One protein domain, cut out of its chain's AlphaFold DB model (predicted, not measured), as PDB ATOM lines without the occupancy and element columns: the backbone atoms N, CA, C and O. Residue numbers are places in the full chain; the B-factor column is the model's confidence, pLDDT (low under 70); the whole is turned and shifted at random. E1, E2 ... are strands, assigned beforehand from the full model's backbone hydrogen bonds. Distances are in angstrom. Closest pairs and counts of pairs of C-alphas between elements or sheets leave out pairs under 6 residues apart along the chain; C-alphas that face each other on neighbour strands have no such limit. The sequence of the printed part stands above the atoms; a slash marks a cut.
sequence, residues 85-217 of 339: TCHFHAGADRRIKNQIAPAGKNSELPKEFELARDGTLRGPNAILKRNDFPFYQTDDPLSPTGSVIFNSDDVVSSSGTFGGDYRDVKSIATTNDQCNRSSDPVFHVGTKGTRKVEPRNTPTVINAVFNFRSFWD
ATOM      1  N   THR A  85     -34.568  43.753  -0.546       96.00
ATOM      2  CA  THR A  85     -35.012  43.299  -1.872       96.00
ATOM      3  C   THR A  85     -35.627  41.896  -1.826       96.00
ATOM      4  O   THR A  85     -36.618  41.654  -2.513       96.00
ATOM      5  N   CYS A  86     -35.098  41.015  -0.972       95.69
ATOM      6  CA  CYS A  86     -35.589  39.647  -0.785       95.69
ATOM      7  C   CYS A  86     -36.492  39.491   0.454       95.69
ATOM      8  O   CYS A  86     -37.132  38.462   0.616       95.69
ATOM      9  N   HIS A  87     -36.566  40.490   1.341       95.25
ATOM     10  CA  HIS A  87     -37.240  40.368   2.646       95.25
ATOM     11  C   HIS A  87     -38.374  41.385   2.890       95.25
ATOM     12  O   HIS A  87     -38.933  41.444   3.988       95.25
ATOM     13  N   PHE A  88     -38.735  42.213   1.908       91.75
ATOM     14  CA  PHE A  88     -39.669  43.335   2.101       91.75
ATOM     15  C   PHE A  88     -41.120  42.944   2.422       91.75
ATOM     16  O   PHE A  88     -41.920  43.818   2.764       91.75
ATOM     17  N   HIS A  89     -41.518  41.676   2.280       91.12
ATOM     18  CA  HIS A  89     -42.897  41.253   2.517       91.12
ATOM     19  C   HIS A  89     -43.006  40.150   3.545       91.12
ATOM     20  O   HIS A  89     -42.780  38.988   3.234       91.12
ATOM     21  N   ALA A  90     -43.350  40.523   4.778       88.00
ATOM     22  CA  ALA A  90     -43.389  39.582   5.896       88.00
ATOM     23  C   ALA A  90     -42.081  38.757   6.028       88.00
ATOM     24  O   ALA A  90     -42.087  37.610   6.471       88.00
ATOM     25  N   GLY A  91     -40.949  39.350   5.630       88.12
ATOM     26  CA  GLY A  91     -39.644  38.699   5.635       88.12
ATOM     27  C   GLY A  91     -39.354  37.777   4.451       88.12
ATOM     28  O   GLY A  91     -38.292  37.168   4.463       88.12
ATOM     29  N   ALA A  92     -40.237  37.692   3.453       88.62
ATOM     30  CA  ALA A  92     -40.089  36.838   2.277       88.62
ATOM     31  C   ALA A  92     -40.081  37.635   0.961       88.62
ATOM     32  O   ALA A  92     -40.551  38.783   0.890       88.62
ATOM     33  N   ASP A  93     -39.574  36.988  -0.089       93.56
ATOM     34  CA  ASP A  93     -39.555  37.525  -1.442       93.56
ATOM     35  C   ASP A  93     -40.874  37.189  -2.143       93.56
ATOM     36  O   ASP A  93     -41.206  36.027  -2.356       93.56
ATOM     37  N   ARG A  94     -41.653  38.221  -2.484       91.69
ATOM     38  CA  ARG A  94     -42.904  38.066  -3.255       91.69
ATOM     39  C   ARG A  94     -42.721  38.342  -4.745       91.69
ATOM     40  O   ARG A  94     -43.714  38.437  -5.470       91.69
ATOM     41  N   ARG A  95     -41.495  38.621  -5.200       94.44
ATOM     42  CA  ARG A  95     -41.235  38.795  -6.630       94.44
ATOM     43  C   ARG A  95     -41.559  37.476  -7.328       94.44
ATOM     44  O   ARG A  95     -41.482  36.410  -6.743       94.44
ATOM     45  N   ILE A  96     -41.943  37.568  -8.596       94.69
ATOM     46  CA  ILE A  96     -42.337  36.398  -9.401       94.69
ATOM     47  C   ILE A  96     -41.409  36.169 -10.588       94.69
ATOM     48  O   ILE A  96     -41.525  35.166 -11.275       94.69
ATOM     49  N   LYS A  97     -40.496  37.105 -10.857       94.94
ATOM     50  CA  LYS A  97     -39.602  37.063 -12.011       94.94
ATOM     51  C   LYS A  97     -38.169  36.805 -11.563       94.94
ATOM     52  O   LYS A  97     -37.723  37.464 -10.625       94.94
ATOM     53  N   ASN A  98     -37.457  35.919 -12.267       94.38
ATOM     54  CA  ASN A  98     -36.126  35.427 -11.874       94.38
ATOM     55  C   ASN A  98     -36.143  34.789 -10.476       94.38
ATOM     56  O   ASN A  98     -35.426  35.233  -9.590       94.38
ATOM     57  N   GLN A  99     -37.015  33.813 -10.251       94.62
ATOM     58  CA  GLN A  99     -37.208  33.219  -8.921       94.62
ATOM     59  C   GLN A  99     -36.988  31.705  -8.919       94.62
ATOM     60  O   GLN A  99     -37.466  31.023  -8.025       94.62
ATOM     61  N   ILE A 100     -36.313  31.166  -9.938       94.44
ATOM     62  CA  ILE A 100     -36.036  29.733 -10.066       94.44
ATOM     63  C   ILE A 100     -34.526  29.545 -10.173       94.44
ATOM     64  O   ILE A 100     -33.880  30.215 -10.982       94.44
ATOM     65  N   ALA A 101     -33.982  28.654  -9.352       94.25
ATOM     66  CA  ALA A 101     -32.641  28.101  -9.486       94.25
ATOM     67  C   ALA A 101     -32.762  26.641  -9.953       94.25
ATOM     68  O   ALA A 101     -33.697  25.978  -9.514       94.25
ATOM     69  N   PRO A 102     -31.843  26.134 -10.793       92.69
ATOM     70  CA  PRO A 102     -31.976  24.798 -11.374       92.69
ATOM     71  C   PRO A 102     -31.750  23.669 -10.361       92.69
ATOM     72  O   PRO A 102     -32.155  22.547 -10.583       92.69
ATOM     73  N   ALA A 103     -31.079  23.949  -9.238       89.12
ATOM     74  CA  ALA A 103     -30.844  22.953  -8.201       89.12
ATOM     75  C   ALA A 103     -30.560  23.597  -6.835       89.12
ATOM     76  O   ALA A 103     -30.221  24.782  -6.726       89.12
ATOM     77  N   GLY A 104     -30.650  22.791  -5.773       85.06
ATOM     78  CA  GLY A 104     -30.304  23.186  -4.405       85.06
ATOM     79  C   GLY A 104     -28.799  23.398  -4.161       85.06
ATOM     80  O   GLY A 104     -27.951  22.888  -4.886       85.06
ATOM     81  N   LYS A 105     -28.444  24.126  -3.082       78.69
ATOM     82  CA  LYS A 105     -27.069  24.644  -2.824       78.69
ATOM     83  C   LYS A 105     -25.958  23.581  -2.790       78.69
ATOM     84  O   LYS A 105     -24.805  23.931  -3.001       78.69
ATOM     85  N   ASN A 106     -26.307  22.329  -2.504       77.44
ATOM     86  CA  ASN A 106     -25.377  21.201  -2.393       77.44
ATOM     87  C   ASN A 106     -25.796  20.039  -3.314       77.44
ATOM     88  O   ASN A 106     -25.549  18.882  -2.991       77.44
ATOM     89  N   SER A 107     -26.533  20.334  -4.384       82.06
ATOM     90  CA  SER A 107     -26.918  19.318  -5.356       82.06
ATOM     91  C   SER A 107     -25.736  18.994  -6.267       82.06
ATOM     92  O   SER A 107     -25.096  19.907  -6.786       82.06
ATOM     93  N   GLU A 108     -25.488  17.704  -6.482       83.56
ATOM     94  CA  GLU A 108     -24.562  17.200  -7.509       83.56
ATOM     95  C   GLU A 108     -25.257  17.042  -8.878       83.56
ATOM     96  O   GLU A 108     -24.665  16.533  -9.830       83.56
ATOM     97  N   LEU A 109     -26.533  17.437  -8.978       81.31
ATOM     98  CA  LEU A 109     -27.299  17.384 -10.220       81.31
ATOM     99  C   LEU A 109     -26.808  18.444 -11.224       81.31
ATOM    100  O   LEU A 109     -26.223  19.461 -10.825       81.31
ATOM    101  N   PRO A 110     -27.035  18.225 -12.534       79.25
ATOM    102  CA  PRO A 110     -26.768  19.234 -13.551       79.25
ATOM    103  C   PRO A 110     -27.454  20.560 -13.212       79.25
ATOM    104  O   PRO A 110     -28.579  20.589 -12.731       79.25
ATOM    105  N   LYS A 111     -26.789  21.685 -13.488       84.12
ATOM    106  CA  LYS A 111     -27.370  23.025 -13.292       84.12
ATOM    107  C   LYS A 111     -28.235  23.423 -14.490       84.12
ATOM    108  O   LYS A 111     -27.990  24.453 -15.116       84.12
ATOM    109  N   GLU A 112     -29.205  22.582 -14.817       90.06
ATOM    110  CA  GLU A 112     -30.115  22.749 -15.947       90.06
ATOM    111  C   GLU A 112     -31.539  22.948 -15.437       90.06
ATOM    112  O   GLU A 112     -31.935  22.329 -14.462       90.06
ATOM    113  N   PHE A 113     -32.298  23.836 -16.077       92.88
ATOM    114  CA  PHE A 113     -33.678  24.089 -15.673       92.88
ATOM    115  C   PHE A 113     -34.615  23.045 -16.258       92.88
ATOM    116  O   PHE A 113     -34.599  22.789 -17.466       92.88
ATOM    117  N   GLU A 114     -35.497  22.519 -15.421       92.12
ATOM    118  CA  GLU A 114     -36.466  21.523 -15.844       92.12
ATOM    119  C   GLU A 114     -37.771  22.148 -16.352       92.12
ATOM    120  O   GLU A 114     -38.246  23.200 -15.904       92.12
ATOM    121  N   LEU A 115     -38.423  21.452 -17.285       91.88
ATOM    122  CA  LEU A 115     -39.736  21.861 -17.773       91.88
ATOM    123  C   LEU A 115     -40.764  21.850 -16.636       91.88
ATOM    124  O   LEU A 115     -40.768  20.977 -15.769       91.88
ATOM    125  N   ALA A 116     -41.678  22.816 -16.662       91.19
ATOM    126  CA  ALA A 116     -42.880  22.756 -15.848       91.19
ATOM    127  C   ALA A 116     -43.741  21.549 -16.248       91.19
ATOM    128  O   ALA A 116     -43.621  21.002 -17.345       91.19
ATOM    129  N   ARG A 117     -44.695  21.185 -15.386       89.12
ATOM    130  CA  ARG A 117     -45.642  20.086 -15.641       89.12
ATOM    131  C   ARG A 117     -46.433  20.250 -16.945       89.12
ATOM    132  O   ARG A 117     -46.817  19.263 -17.559       89.12
ATOM    133  N   ASP A 118     -46.702  21.487 -17.361       89.88
ATOM    134  CA  ASP A 118     -47.390  21.801 -18.622       89.88
ATOM    135  C   ASP A 118     -46.454  21.808 -19.848       89.88
ATOM    136  O   ASP A 118     -46.870  22.192 -20.941       89.88
ATOM    137  N   GLY A 119     -45.192  21.402 -19.676       89.12
ATOM    138  CA  GLY A 119     -44.157  21.392 -20.706       89.12
ATOM    139  C   GLY A 119     -43.522  22.759 -20.970       89.12
ATOM    140  O   GLY A 119     -42.679  22.866 -21.861       89.12
ATOM    141  N   THR A 120     -43.899  23.817 -20.241       89.25
ATOM    142  CA  THR A 120     -43.300  25.141 -20.448       89.25
ATOM    143  C   THR A 120     -41.884  25.218 -19.885       89.25
ATOM    144  O   THR A 120     -41.594  24.713 -18.802       89.25
ATOM    145  N   LEU A 121     -40.983  25.868 -20.629       85.31
ATOM    146  CA  LEU A 121     -39.617  26.107 -20.171       85.31
ATOM    147  C   LEU A 121     -39.636  27.044 -18.956       85.31
ATOM    148  O   LEU A 121     -40.158  28.163 -19.032       85.31
ATOM    149  N   ARG A 122     -39.045  26.587 -17.854       85.69
ATOM    150  CA  ARG A 122     -38.745  27.404 -16.676       85.69
ATOM    151  C   ARG A 122     -37.280  27.833 -16.718       85.69
ATOM    152  O   ARG A 122     -36.490  27.296 -17.487       85.69
ATOM    153  N   GLY A 123     -36.939  28.858 -15.942       89.44
ATOM    154  CA  GLY A 123     -35.550  29.262 -15.754       89.44
ATOM    155  C   GLY A 123     -35.298  30.766 -15.828       89.44
ATOM    156  O   GLY A 123     -36.111  31.551 -15.321       89.44
ATOM    157  N   PRO A 124     -34.166  31.209 -16.401       92.94
ATOM    158  CA  PRO A 124     -33.744  32.597 -16.325       92.94
ATOM    159  C   PRO A 124     -34.783  33.509 -16.980       92.94
ATOM    160  O   PRO A 124     -35.326  33.202 -18.039       92.94
ATOM    161  N   ASN A 125     -35.087  34.649 -16.356       92.62
ATOM    162  CA  ASN A 125     -36.092  35.619 -16.815       92.62
ATOM    163  C   ASN A 125     -37.552  35.112 -16.845       92.62
ATOM    164  O   ASN A 125     -38.438  35.900 -17.192       92.62
ATOM    165  N   ALA A 126     -37.825  33.866 -16.433       92.56
ATOM    166  CA  ALA A 126     -39.179  33.328 -16.340       92.56
ATOM    167  C   ALA A 126     -40.011  34.036 -15.256       92.56
ATOM    168  O   ALA A 126     -39.473  34.616 -14.303       92.56
ATOM    169  N   ILE A 127     -41.335  33.987 -15.426       94.06
ATOM    170  CA  ILE A 127     -42.330  34.484 -14.473       94.06
ATOM    171  C   ILE A 127     -43.042  33.276 -13.868       94.06
ATOM    172  O   ILE A 127     -43.667  32.518 -14.608       94.06
ATOM    173  N   LEU A 128     -42.970  33.139 -12.545       93.19
ATOM    174  CA  LEU A 128     -43.671  32.110 -11.787       93.19
ATOM    175  C   LEU A 128     -45.185  32.220 -11.961       93.19
ATOM    176  O   LEU A 128     -45.778  33.298 -11.845       93.19
ATOM    177  N   LYS A 129     -45.809  31.069 -12.171       92.38
ATOM    178  CA  LYS A 129     -47.248  30.870 -12.291       92.38
ATOM    179  C   LYS A 129     -47.723  29.968 -11.162       92.38
ATOM    180  O   LYS A 129     -46.989  29.150 -10.620       92.38
ATOM    181  N   ARG A 130     -49.018  30.047 -10.856       91.94
ATOM    182  CA  ARG A 130     -49.651  29.151  -9.876       91.94
ATOM    183  C   ARG A 130     -49.482  27.670 -10.244       91.94
ATOM    184  O   ARG A 130     -49.243  26.863  -9.357       91.94
ATOM    185  N   ASN A 131     -49.581  27.338 -11.533       90.44
ATOM    186  CA  ASN A 131     -49.489  25.960 -12.026       90.44
ATOM    187  C   ASN A 131     -48.056  25.401 -12.055       90.44
ATOM    188  O   ASN A 131     -47.900  24.216 -12.341       90.44
ATOM    189  N   ASP A 132     -47.039  26.211 -11.736       91.44
ATOM    190  CA  ASP A 132     -45.667  25.717 -11.558       91.44
ATOM    191  C   ASP A 132     -45.523  24.913 -10.253       91.44
ATOM    192  O   ASP A 132     -44.535  24.208 -10.070       91.44
ATOM    193  N   PHE A 133     -46.506  25.013  -9.348       93.00
ATOM    194  CA  PHE A 133     -46.513  24.342  -8.054       93.00
ATOM    195  C   PHE A 133     -47.556  23.215  -7.963       93.00
ATOM    196  O   PHE A 133     -48.630  23.315  -8.566       93.00
ATOM    197  N   PRO A 134     -47.303  22.207  -7.106       92.88
ATOM    198  CA  PRO A 134     -46.039  21.972  -6.394       92.88
ATOM    199  C   PRO A 134     -44.982  21.300  -7.292       92.88
ATOM    200  O   PRO A 134     -45.324  20.676  -8.294       92.88
ATOM    201  N   PHE A 135     -43.709  21.425  -6.900       91.94
ATOM    202  CA  PHE A 135     -42.545  20.859  -7.608       91.94
ATOM    203  C   PHE A 135     -42.401  19.343  -7.388       91.94
ATOM    204  O   PHE A 135     -41.669  18.679  -8.105       91.94
ATOM    205  N   TYR A 136     -43.158  18.791  -6.439       92.81
ATOM    206  CA  TYR A 136     -43.297  17.362  -6.191       92.81
ATOM    207  C   TYR A 136     -44.788  17.029  -6.086       92.81
ATOM    208  O   TYR A 136     -45.514  17.685  -5.336       92.81
ATOM    209  N   GLN A 137     -45.253  16.048  -6.858       92.81
ATOM    210  CA  GLN A 137     -46.646  15.602  -6.896       92.81
ATOM    211  C   GLN A 137     -46.717  14.082  -6.945       92.81
ATOM    212  O   GLN A 137     -45.981  13.430  -7.691       92.81
ATOM    213  N   THR A 138     -47.680  13.544  -6.211       95.00
ATOM    214  CA  THR A 138     -48.099  12.147  -6.266       95.00
ATOM    215  C   THR A 138     -49.479  12.028  -6.917       95.00
ATOM    216  O   THR A 138     -50.204  13.017  -7.047       95.00
ATOM    217  N   ASP A 139     -49.833  10.820  -7.348       94.81
ATOM    218  CA  ASP A 139     -51.177  10.450  -7.815       94.81
ATOM    219  C   ASP A 139     -52.274  10.709  -6.764       94.81
ATOM    220  O   ASP A 139     -53.385  11.102  -7.119       94.81
ATOM    221  N   ASP A 140     -51.939  10.566  -5.480       93.50
ATOM    222  CA  ASP A 140     -52.737  10.995  -4.333       93.50
ATOM    223  C   ASP A 140     -51.886  11.848  -3.364       93.50
ATOM    224  O   ASP A 140     -50.987  11.310  -2.707       93.50
ATOM    225  N   PRO A 141     -52.143  13.167  -3.233       89.94
ATOM    226  CA  PRO A 141     -51.377  14.058  -2.358       89.94
ATOM    227  C   PRO A 141     -51.630  13.836  -0.859       89.94
ATOM    228  O   PRO A 141     -50.895  14.384  -0.038       89.94
ATOM    229  N   LEU A 142     -52.670  13.085  -0.485       92.44
ATOM    230  CA  LEU A 142     -52.960  12.735   0.908       92.44
ATOM    231  C   LEU A 142     -52.349  11.385   1.303       92.44
ATOM    232  O   LEU A 142     -52.307  11.060   2.492       92.44
ATOM    233  N   SER A 143     -51.856  10.615   0.331       91.19
ATOM    234  CA  SER A 143     -51.220   9.327   0.573       91.19
ATOM    235  C   SER A 143     -49.705   9.484   0.743       91.19
ATOM    236  O   SER A 143     -49.021   9.919  -0.187       91.19
ATOM    237  N   PRO A 144     -49.126   9.058   1.882       83.69
ATOM    238  CA  PRO A 144     -47.676   9.076   2.077       83.69
ATOM    239  C   PRO A 144     -46.931   8.083   1.169       83.69
ATOM    240  O   PRO A 144     -45.706   8.130   1.092       83.69
ATOM    241  N   THR A 145     -47.649   7.180   0.494       89.88
ATOM    242  CA  THR A 145     -47.089   6.165  -0.411       89.88
ATOM    243  C   THR A 145     -47.609   6.309  -1.842       89.88
ATOM    244  O   THR A 145     -47.568   5.339  -2.597       89.88
ATOM    245  N   GLY A 146     -48.155   7.475  -2.204       91.56
ATOM    246  CA  GLY A 146     -48.612   7.749  -3.566       91.56
ATOM    247  C   GLY A 146     -47.474   7.651  -4.589       91.56
ATOM    248  O   GLY A 146     -46.314   7.945  -4.285       91.56
ATOM    249  N   SER A 147     -47.801   7.241  -5.812       95.75
ATOM    250  CA  SER A 147     -46.847   7.161  -6.919       95.75
ATOM    251  C   SER A 147     -46.485   8.565  -7.390       95.75
ATOM    252  O   SER A 147     -47.367   9.394  -7.603       95.75
ATOM    253  N   VAL A 148     -45.199   8.842  -7.599       95.62
ATOM    254  CA  VAL A 148     -44.739  10.147  -8.094       95.62
ATOM    255  C   VAL A 148     -45.190  10.347  -9.544       95.62
ATOM    256  O   VAL A 148     -44.858   9.542 -10.410       95.62
ATOM    257  N   ILE A 149     -45.914  11.437  -9.808       94.56
ATOM    258  CA  ILE A 149     -46.380  11.819 -11.156       94.56
ATOM    259  C   ILE A 149     -45.642  13.039 -11.714       94.56
ATOM    260  O   ILE A 149     -45.657  13.279 -12.919       94.56
ATOM    261  N   PHE A 150     -45.007  13.821 -10.843       94.06
ATOM    262  CA  PHE A 150     -44.162  14.945 -11.216       94.06
ATOM    263  C   PHE A 150     -43.149  15.182 -10.103       94.06
ATOM    264  O   PHE A 150     -43.505  15.205  -8.924       94.06
ATOM    265  N   ASN A 151     -41.894  15.363 -10.479       93.31
ATOM    266  CA  ASN A 151     -40.824  15.717  -9.569       93.31
ATOM    267  C   ASN A 151     -39.887  16.658 -10.302       93.31
ATOM    268  O   ASN A 151     -39.588  16.411 -11.470       93.31
ATOM    269  N   SER A 152     -39.453  17.697  -9.608       92.06
ATOM    270  CA  SER A 152     -38.497  18.645 -10.127       92.06
ATOM    271  C   SER A 152     -37.524  19.096  -9.052       92.06
ATOM    272  O   SER A 152     -37.935  19.336  -7.912       92.06
ATOM    273  N   ASP A 153     -36.244  19.184  -9.403       91.31
ATOM    274  CA  ASP A 153     -35.169  19.628  -8.509       91.31
ATOM    275  C   ASP A 153     -34.949  21.151  -8.516       91.31
ATOM    276  O   ASP A 153     -34.288  21.681  -7.612       91.31
ATOM    277  N   ASP A 154     -35.571  21.852  -9.470       93.19
ATOM    278  CA  ASP A 154     -35.672  23.306  -9.502       93.19
ATOM    279  C   ASP A 154     -36.167  23.853  -8.144       93.19
ATOM    280  O   ASP A 154     -37.130  23.378  -7.533       93.19
ATOM    281  N   VAL A 155     -35.554  24.943  -7.687       92.25
ATOM    282  CA  VAL A 155     -35.868  25.590  -6.410       92.25
ATOM    283  C   VAL A 155     -36.466  26.968  -6.647       92.25
ATOM    284  O   VAL A 155     -35.847  27.823  -7.282       92.25
ATOM    285  N   VAL A 156     -37.633  27.232  -6.049       93.62
ATOM    286  CA  VAL A 156     -38.190  28.590  -6.000       93.62
ATOM    287  C   VAL A 156     -37.564  29.407  -4.878       93.62
ATOM    288  O   VAL A 156     -37.643  29.060  -3.695       93.62
ATOM    289  N   SER A 157     -36.954  30.524  -5.254       93.50
ATOM    290  CA  SER A 157     -36.081  31.306  -4.391       93.50
ATOM    291  C   SER A 157     -35.899  32.741  -4.892       93.50
ATOM    292  O   SER A 157     -36.465  33.134  -5.907       93.50
ATOM    293  N   SER A 158     -35.103  33.533  -4.182       95.06
ATOM    294  CA  SER A 158     -34.955  34.964  -4.409       95.06
ATOM    295  C   SER A 158     -33.919  35.303  -5.475       95.06
ATOM    296  O   SER A 158     -32.795  34.800  -5.484       95.06
ATOM    297  N   SER A 159     -34.289  36.248  -6.336       95.19
ATOM    298  CA  SER A 159     -33.398  36.845  -7.332       95.19
ATOM    299  C   SER A 159     -32.335  37.739  -6.688       95.19
ATOM    300  O   SER A 159     -32.680  38.735  -6.041       95.19
ATOM    301  N   GLY A 160     -31.066  37.442  -6.930       95.69
ATOM    302  CA  GLY A 160     -29.935  38.208  -6.422       95.69
ATOM    303  C   GLY A 160     -29.262  39.090  -7.477       95.69
ATOM    304  O   GLY A 160     -29.917  39.777  -8.272       95.69
ATOM    305  N   THR A 161     -27.933  39.115  -7.452       95.81
ATOM    306  CA  THR A 161     -27.074  39.913  -8.340       95.81
ATOM    307  C   THR A 161     -27.106  39.403  -9.786       95.81
ATOM    308  O   THR A 161     -27.509  38.279 -10.068       95.81
ATOM    309  N   PHE A 162     -26.671  40.218 -10.740       95.19
ATOM    310  CA  PHE A 162     -26.331  39.759 -12.094       95.19
ATOM    311  C   PHE A 162     -24.944  39.090 -12.165       95.19
ATOM    312  O   PHE A 162     -24.555  38.623 -13.232       95.19
ATOM    313  N   GLY A 163     -24.185  39.078 -11.065       93.81
ATOM    314  CA  GLY A 163     -22.842  38.502 -11.001       93.81
ATOM    315  C   GLY A 163     -21.775  39.341 -11.714       93.81
ATOM    316  O   GLY A 163     -21.886  40.569 -11.837       93.81
ATOM    317  N   GLY A 164     -20.733  38.651 -12.181       94.69
ATOM    318  CA  GLY A 164     -19.512  39.232 -12.743       94.69
ATOM    319  C   GLY A 164     -18.403  39.409 -11.706       94.69
ATOM    320  O   GLY A 164     -18.643  39.290 -10.506       94.69
ATOM    321  N   ASP A 165     -17.197  39.725 -12.172       96.81
ATOM    322  CA  ASP A 165     -16.017  39.899 -11.319       96.81
ATOM    323  C   ASP A 165     -15.892  41.347 -10.851       96.81
ATOM    324  O   ASP A 165     -15.993  42.283 -11.650       96.81
ATOM    325  N   TYR A 166     -15.679  41.545  -9.552       97.56
ATOM    326  CA  TYR A 166     -15.469  42.863  -8.968       97.56
ATOM    327  C   TYR A 166     -14.204  43.510  -9.544       97.56
ATOM    328  O   TYR A 166     -13.150  42.883  -9.628       97.56
ATOM    329  N   ARG A 167     -14.311  44.784  -9.933       96.25
ATOM    330  CA  ARG A 167     -13.183  45.574 -10.436       96.25
ATOM    331  C   ARG A 167     -12.855  46.739  -9.519       96.25
ATOM    332  O   ARG A 167     -11.700  46.916  -9.157       96.25
ATOM    333  N   ASP A 168     -13.850  47.571  -9.234       94.12
ATOM    334  CA  ASP A 168     -13.655  48.800  -8.468       94.12
ATOM    335  C   ASP A 168     -14.989  49.338  -7.939       94.12
ATOM    336  O   ASP A 168     -16.075  48.957  -8.392       94.12
ATOM    337  N   VAL A 169     -14.924  50.279  -7.005       91.62
ATOM    338  CA  VAL A 169     -16.074  51.012  -6.502       91.62
ATOM    339  C   VAL A 169     -15.785  52.501  -6.416       91.62
ATOM    340  O   VAL A 169     -14.765  52.936  -5.892       91.62
ATOM    341  N   LYS A 170     -16.731  53.320  -6.882       85.50
ATOM    342  CA  LYS A 170     -16.647  54.769  -6.690       85.50
ATOM    343  C   LYS A 170     -17.345  55.156  -5.395       85.50
ATOM    344  O   LYS A 170     -18.463  54.724  -5.119       85.50
ATOM    345  N   SER A 171     -16.704  56.012  -4.611       76.06
ATOM    346  CA  SER A 171     -17.241  56.505  -3.339       76.06
ATOM    347  C   SER A 171     -18.391  57.506  -3.512       76.06
ATOM    348  O   SER A 171     -19.162  57.700  -2.579       76.06
ATOM    349  N   ILE A 172     -18.548  58.113  -4.699       73.88
ATOM    350  CA  ILE A 172     -19.515  59.190  -4.964       73.88
ATOM    351  C   ILE A 172     -20.338  58.896  -6.234       73.88
ATOM    352  O   ILE A 172     -19.805  58.434  -7.244       73.88
ATOM    353  N   ALA A 173     -21.636  59.220  -6.181       66.31
ATOM    354  CA  ALA A 173     -22.611  59.298  -7.281       66.31
ATOM    355  C   ALA A 173     -22.999  58.004  -8.026       66.31
ATOM    356  O   ALA A 173     -24.062  57.984  -8.647       66.31
ATOM    357  N   THR A 174     -22.214  56.922  -7.985       78.88
ATOM    358  CA  THR A 174     -22.593  55.658  -8.648       78.88
ATOM    359  C   THR A 174     -23.307  54.709  -7.694       78.88
ATOM    360  O   THR A 174     -22.751  54.317  -6.677       78.88
ATOM    361  N   THR A 175     -24.513  54.257  -8.024       83.38
ATOM    362  CA  THR A 175     -25.227  53.265  -7.195       83.38
ATOM    363  C   THR A 175     -24.523  51.900  -7.184       83.38
ATOM    364  O   THR A 175     -24.391  51.243  -6.151       83.38
ATOM    365  N   ASN A 176     -24.008  51.492  -8.343       93.75
ATOM    366  CA  ASN A 176     -23.451  50.161  -8.553       93.75
ATOM    367  C   ASN A 176     -21.923  50.159  -8.448       93.75
ATOM    368  O   ASN A 176     -21.263  51.169  -8.717       93.75
ATOM    369  N   ASP A 177     -21.382  48.999  -8.091       95.25
ATOM    370  CA  ASP A 177     -19.963  48.699  -8.229       95.25
ATOM    371  C   ASP A 177     -19.618  48.528  -9.716       95.25
ATOM    372  O   ASP A 177     -20.481  48.264 -10.561       95.25
ATOM    373  N   GLN A 178     -18.341  48.677 -10.051       94.94
ATOM    374  CA  GLN A 178     -17.842  48.338 -11.374       94.94
ATOM    375  C   GLN A 178     -17.472  46.861 -11.390       94.94
ATOM    376  O   GLN A 178     -16.578  46.438 -10.659       94.94
ATOM    377  N   CYS A 179     -18.146  46.099 -12.246       94.81
ATOM    378  CA  CYS A 179     -17.894  44.674 -12.400       94.81
ATOM    379  C   CYS A 179     -17.672  44.325 -13.867       94.81
ATOM    380  O   CYS A 179     -18.357  44.858 -14.747       94.81
ATOM    381  N   ASN A 180     -16.748  43.407 -14.121       95.50
ATOM    382  CA  ASN A 180     -16.585  42.791 -15.427       95.50
ATOM    383  C   ASN A 180     -17.711  41.772 -15.604       95.50
ATOM    384  O   ASN A 180     -17.754  40.748 -14.926       95.50
ATOM    385  N   ARG A 181     -18.672  42.098 -16.470       92.62
ATOM    386  CA  ARG A 181     -19.885  41.302 -16.662       92.62
ATOM    387  C   ARG A 181     -19.810  40.503 -17.948       92.62
ATOM    388  O   ARG A 181     -19.525  41.051 -19.010       92.62
ATOM    389  N   SER A 182     -20.169  39.238 -17.835       88.94
ATOM    390  CA  SER A 182     -20.469  38.328 -18.934       88.94
ATOM    391  C   SER A 182     -21.825  37.672 -18.668       88.94
ATOM    392  O   SER A 182     -22.374  37.780 -17.568       88.94
ATOM    393  N   SER A 183     -22.418  37.045 -19.685       92.06
ATOM    394  CA  SER A 183     -23.597  36.207 -19.459       92.06
ATOM    395  C   SER A 183     -23.201  35.023 -18.583       92.06
ATOM    396  O   SER A 183     -22.298  34.269 -18.948       92.06
ATOM    397  N   ASP A 184     -23.884  34.858 -17.453       92.81
ATOM    398  CA  ASP A 184     -23.717  33.687 -16.600       92.81
ATOM    399  C   ASP A 184     -24.080  32.412 -17.392       92.81
ATOM    400  O   ASP A 184     -25.070  32.427 -18.128       92.81
ATOM    401  N   PRO A 185     -23.310  31.316 -17.281       91.75
ATOM    402  CA  PRO A 185     -23.559  30.095 -18.050       91.75
ATOM    403  C   PRO A 185     -24.906  29.431 -17.733       91.75
ATOM    404  O   PRO A 185     -25.422  28.704 -18.571       91.75
ATOM    405  N   VAL A 186     -25.490  29.695 -16.563       93.06
ATOM    406  CA  VAL A 186     -26.790  29.168 -16.132       93.06
ATOM    407  C   VAL A 186     -27.860  30.250 -16.246       93.06
ATOM    408  O   VAL A 186     -28.923  30.038 -16.819       93.06
ATOM    409  N   PHE A 187     -27.582  31.442 -15.726       94.69
ATOM    410  CA  PHE A 187     -28.551  32.528 -15.616       94.69
ATOM    411  C   PHE A 187     -28.455  33.501 -16.800       94.69
ATOM    412  O   PHE A 187     -28.015  34.645 -16.656       94.69
ATOM    413  N   HIS A 188     -28.888  33.062 -17.987       94.88
ATOM    414  CA  HIS A 188     -28.931  33.894 -19.195       94.88
ATOM    415  C   HIS A 188     -30.131  33.601 -20.109       94.88
ATOM    416  O   HIS A 188     -30.764  32.553 -20.040       94.88
ATOM    417  N   VAL A 189     -30.428  34.543 -21.010       92.88
ATOM    418  CA  VAL A 189     -31.315  34.346 -22.165       92.88
ATOM    419  C   VAL A 189     -30.570  34.782 -23.422       92.88
ATOM    420  O   VAL A 189     -30.305  35.973 -23.621       92.88
ATOM    421  N   GLY A 190     -30.215  33.817 -24.273       91.12
ATOM    422  CA  GLY A 190     -29.306  34.059 -25.393       91.12
ATOM    423  C   GLY A 190     -27.972  34.621 -24.891       91.12
ATOM    424  O   GLY A 190     -27.355  34.067 -23.997       91.12
ATOM    425  N   THR A 191     -27.538  35.768 -25.408       91.88
ATOM    426  CA  THR A 191     -26.279  36.409 -24.981       91.88
ATOM    427  C   THR A 191     -26.429  37.349 -23.779       91.88
ATOM    428  O   THR A 191     -25.469  38.011 -23.385       91.88
ATOM    429  N   LYS A 192     -27.632  37.470 -23.199       92.81
ATOM    430  CA  LYS A 192     -27.914  38.413 -22.109       92.81
ATOM    431  C   LYS A 192     -27.959  37.691 -20.768       92.81
ATOM    432  O   LYS A 192     -28.846  36.872 -20.548       92.81
ATOM    433  N   GLY A 193     -27.059  38.052 -19.857       94.06
ATOM    434  CA  GLY A 193     -27.132  37.609 -18.463       94.06
ATOM    435  C   GLY A 193     -28.399  38.121 -17.770       94.06
ATOM    436  O   GLY A 193     -28.823  39.262 -17.975       94.06
ATOM    437  N   THR A 194     -29.007  37.274 -16.951       95.31
ATOM    438  CA  THR A 194     -30.109  37.628 -16.053       95.31
ATOM    439  C   THR A 194     -29.596  37.704 -14.620       95.31
ATOM    440  O   THR A 194     -28.421  37.470 -14.351       95.31
ATOM    441  N   ARG A 195     -30.468  38.044 -13.670       95.19
ATOM    442  CA  ARG A 195     -30.114  37.910 -12.255       95.19
ATOM    443  C   ARG A 195     -29.946  36.430 -11.911       95.19
ATOM    444  O   ARG A 195     -30.775  35.620 -12.336       95.19
ATOM    445  N   LYS A 196     -28.910  36.114 -11.139       95.62
ATOM    446  CA  LYS A 196     -28.728  34.826 -10.474       95.62
ATOM    447  C   LYS A 196     -29.850  34.634  -9.454       95.62
ATOM    448  O   LYS A 196     -30.460  35.605  -8.989       95.62
ATOM    449  N   VAL A 197     -30.158  33.383  -9.145       95.62
ATOM    450  CA  VAL A 197     -31.178  33.026  -8.157       95.62
ATOM    451  C   VAL A 197     -30.538  32.148  -7.104       95.62
ATOM    452  O   VAL A 197     -29.815  31.208  -7.436       95.62
ATOM    453  N   GLU A 198     -30.813  32.457  -5.840       93.31
ATOM    454  CA  GLU A 198     -30.274  31.680  -4.736       93.31
ATOM    455  C   GLU A 198     -30.771  30.236  -4.782       93.31
ATOM    456  O   GLU A 198     -31.960  30.001  -4.985       93.31
ATOM    457  N   PRO A 199     -29.929  29.244  -4.481       89.69
ATOM    458  CA  PRO A 199     -30.329  27.842  -4.520       89.69
ATOM    459  C   PRO A 199     -31.106  27.399  -3.260       89.69
ATOM    460  O   PRO A 199     -31.222  26.206  -2.974       89.69
ATOM    461  N   ARG A 200     -31.578  28.347  -2.437       86.81
ATOM    462  CA  ARG A 200     -32.449  28.124  -1.272       86.81
ATOM    463  C   ARG A 200     -33.346  29.330  -1.062       86.81
ATOM    464  O   ARG A 200     -32.845  30.451  -1.051       86.81
ATOM    465  N   ASN A 201     -34.624  29.082  -0.787       84.75
ATOM    466  CA  ASN A 201     -35.568  30.143  -0.469       84.75
ATOM    467  C   ASN A 201     -35.076  31.009   0.703       84.75
ATOM    468  O   ASN A 201     -34.540  30.507   1.697       84.75
ATOM    469  N   THR A 202     -35.263  32.319   0.575       87.38
ATOM    470  CA  THR A 202     -34.854  33.290   1.583       87.38
ATOM    471  C   THR A 202     -35.687  33.134   2.866       87.38
ATOM    472  O   THR A 202     -36.909  33.276   2.820       87.38
ATOM    473  N   PRO A 203     -35.063  32.881   4.033       86.81
ATOM    474  CA  PRO A 203     -35.796  32.675   5.280       86.81
ATOM    475  C   PRO A 203     -36.449  33.970   5.779       86.81
ATOM    476  O   PRO A 203     -35.977  35.072   5.503       86.81
ATOM    477  N   THR A 204     -37.506  33.849   6.585       87.38
ATOM    478  CA  THR A 204     -38.130  35.026   7.204       87.38
ATOM    479  C   THR A 204     -37.198  35.704   8.211       87.38
ATOM    480  O   THR A 204     -36.507  35.049   8.991       87.38
ATOM    481  N   VAL A 205     -37.214  37.040   8.231       90.69
ATOM    482  CA  VAL A 205     -36.554  37.846   9.278       90.69
ATOM    483  C   VAL A 205     -37.391  37.946  10.557       90.69
ATOM    484  O   VAL A 205     -36.894  38.382  11.597       90.69
ATOM    485  N   ILE A 206     -38.671  37.568  10.502       90.56
ATOM    486  CA  ILE A 206     -39.580  37.631  11.648       90.56
ATOM    487  C   ILE A 206     -39.154  36.575  12.666       90.56
ATOM    488  O   ILE A 206     -38.958  35.417  12.317       90.56
ATOM    489  N   ASN A 207     -39.016  36.976  13.932       90.31
ATOM    490  CA  ASN A 207     -38.575  36.114  15.036       90.31
ATOM    491  C   ASN A 207     -37.182  35.480  14.854       90.31
ATOM    492  O   ASN A 207     -36.762  34.692  15.697       90.31
ATOM    493  N   ALA A 208     -36.416  35.872  13.833       90.88
ATOM    494  CA  ALA A 208     -35.102  35.292  13.562       90.88
ATOM    495  C   ALA A 208     -34.075  35.565  14.681       90.88
ATOM    496  O   ALA A 208     -33.074  34.865  14.783       90.88
ATOM    497  N   VAL A 209     -34.348  36.531  15.567       91.50
ATOM    498  CA  VAL A 209     -33.553  36.786  16.783       91.50
ATOM    499  C   VAL A 209     -33.560  35.605  17.763       91.50
ATOM    500  O   VAL A 209     -32.648  35.477  18.572       91.50
ATOM    501  N   PHE A 210     -34.563  34.727  17.684       91.25
ATOM    502  CA  PHE A 210     -34.661  33.528  18.517       91.25
ATOM    503  C   PHE A 210     -33.919  32.323  17.922       91.25
ATOM    504  O   PHE A 210     -33.811  31.286  18.578       91.25
ATOM    505  N   ASN A 211     -33.384  32.433  16.702       89.75
ATOM    506  CA  ASN A 211     -32.645  31.339  16.087       89.75
ATOM    507  C   ASN A 211     -31.301  31.153  16.790       89.75
ATOM    508  O   ASN A 211     -30.419  32.008  16.703       89.75
ATOM    509  N   PHE A 212     -31.091  29.986  17.399       89.12
ATOM    510  CA  PHE A 212     -29.767  29.605  17.892       89.12
ATOM    511  C   PHE A 212     -28.764  29.453  16.733       89.12
ATOM    512  O   PHE A 212     -27.624  29.895  16.819       89.12
ATOM    513  N   ARG A 213     -29.184  28.866  15.607       84.62
ATOM    514  CA  ARG A 213     -28.423  28.810  14.346       84.62
ATOM    515  C   ARG A 213     -29.372  29.060  13.186       84.62
ATOM    516  O   ARG A 213     -30.451  28.474  13.166       84.62
ATOM    517  N   SER A 214     -28.968  29.886  12.223       88.19
ATOM    518  CA  SER A 214     -29.839  30.209  11.083       88.19
ATOM    519  C   SER A 214     -29.665  29.247   9.910       88.19
ATOM    520  O   SER A 214     -30.622  29.031   9.174       88.19
ATOM    521  N   PHE A 215     -28.484  28.637   9.737       88.00
ATOM    522  CA  PHE A 215     -28.226  27.697   8.642       88.00
ATOM    523  C   PHE A 215     -27.698  26.346   9.125       88.00
ATOM    524  O   PHE A 215     -26.851  26.250  10.015       88.00
ATOM    525  N   TRP A 216     -28.203  25.282   8.500       84.94
ATOM    526  CA  TRP A 216     -27.870  23.897   8.848       84.94
ATOM    527  C   TRP A 216     -26.501  23.463   8.315       84.94
ATOM    528  O   TRP A 216     -25.876  22.578   8.886       84.94
ATOM    529  N   ASP A 217     -25.988  24.150   7.290       85.44
ATOM    530  CA  ASP A 217     -24.610  23.997   6.791       85.44
ATOM    531  C   ASP A 217     -23.550  24.588   7.750       85.44
ATOM    532  O   ASP A 217     -22.353  24.595   7.468       85.44
TER     533      ASP A 217
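What this domain is: This is residues 85 to 217 of the 339 residues of the protein "Di-haem cytochrome c peroxidase" of Nitrosomonas ureae (UniProt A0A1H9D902). Little regular structure: a loose body of loops, with the hairpin E1 and E2 at one end of its longest axis, the hairpin E3 and E4 at the other, and the last residues, to 217, as a third arm. The printed part has 133 residues, no named helix and four strands, E1 to E4, in two antiparallel two-stranded sheets; the class is all strand, with 14 residues in named elements. It is loose, radius of gyration of the C-alphas 17.6 A, spanning 59 by 44 by 27 A.

Where its parts are: From Thr 85, residues 85 to 135 hold no named element. Find C-alpha 136 at (-43.297, 17.362, -6.191), where E1, residues 136 to 138, begins; E2 is residues 148 to 151. E3, residues 165 to 168, runs 9.6 A; E4, residues 178 to 180, ends at C-alpha 180 (-16.585, 42.791, -15.427).

How they stand to each other: In E1 and E2, look at N 137 and O 150, 2.8 A apart. In E3 and E4, N 178 and O 168 are 2.8 A apart. E2 and E3 are apart.

The domain as a whole: The farthest C-alphas, Thr 145 and Ile 172, are 59.9 A apart. The printed part has no cut; E2 to E3 is a long link. Only residue 173 is under pLDDT 70.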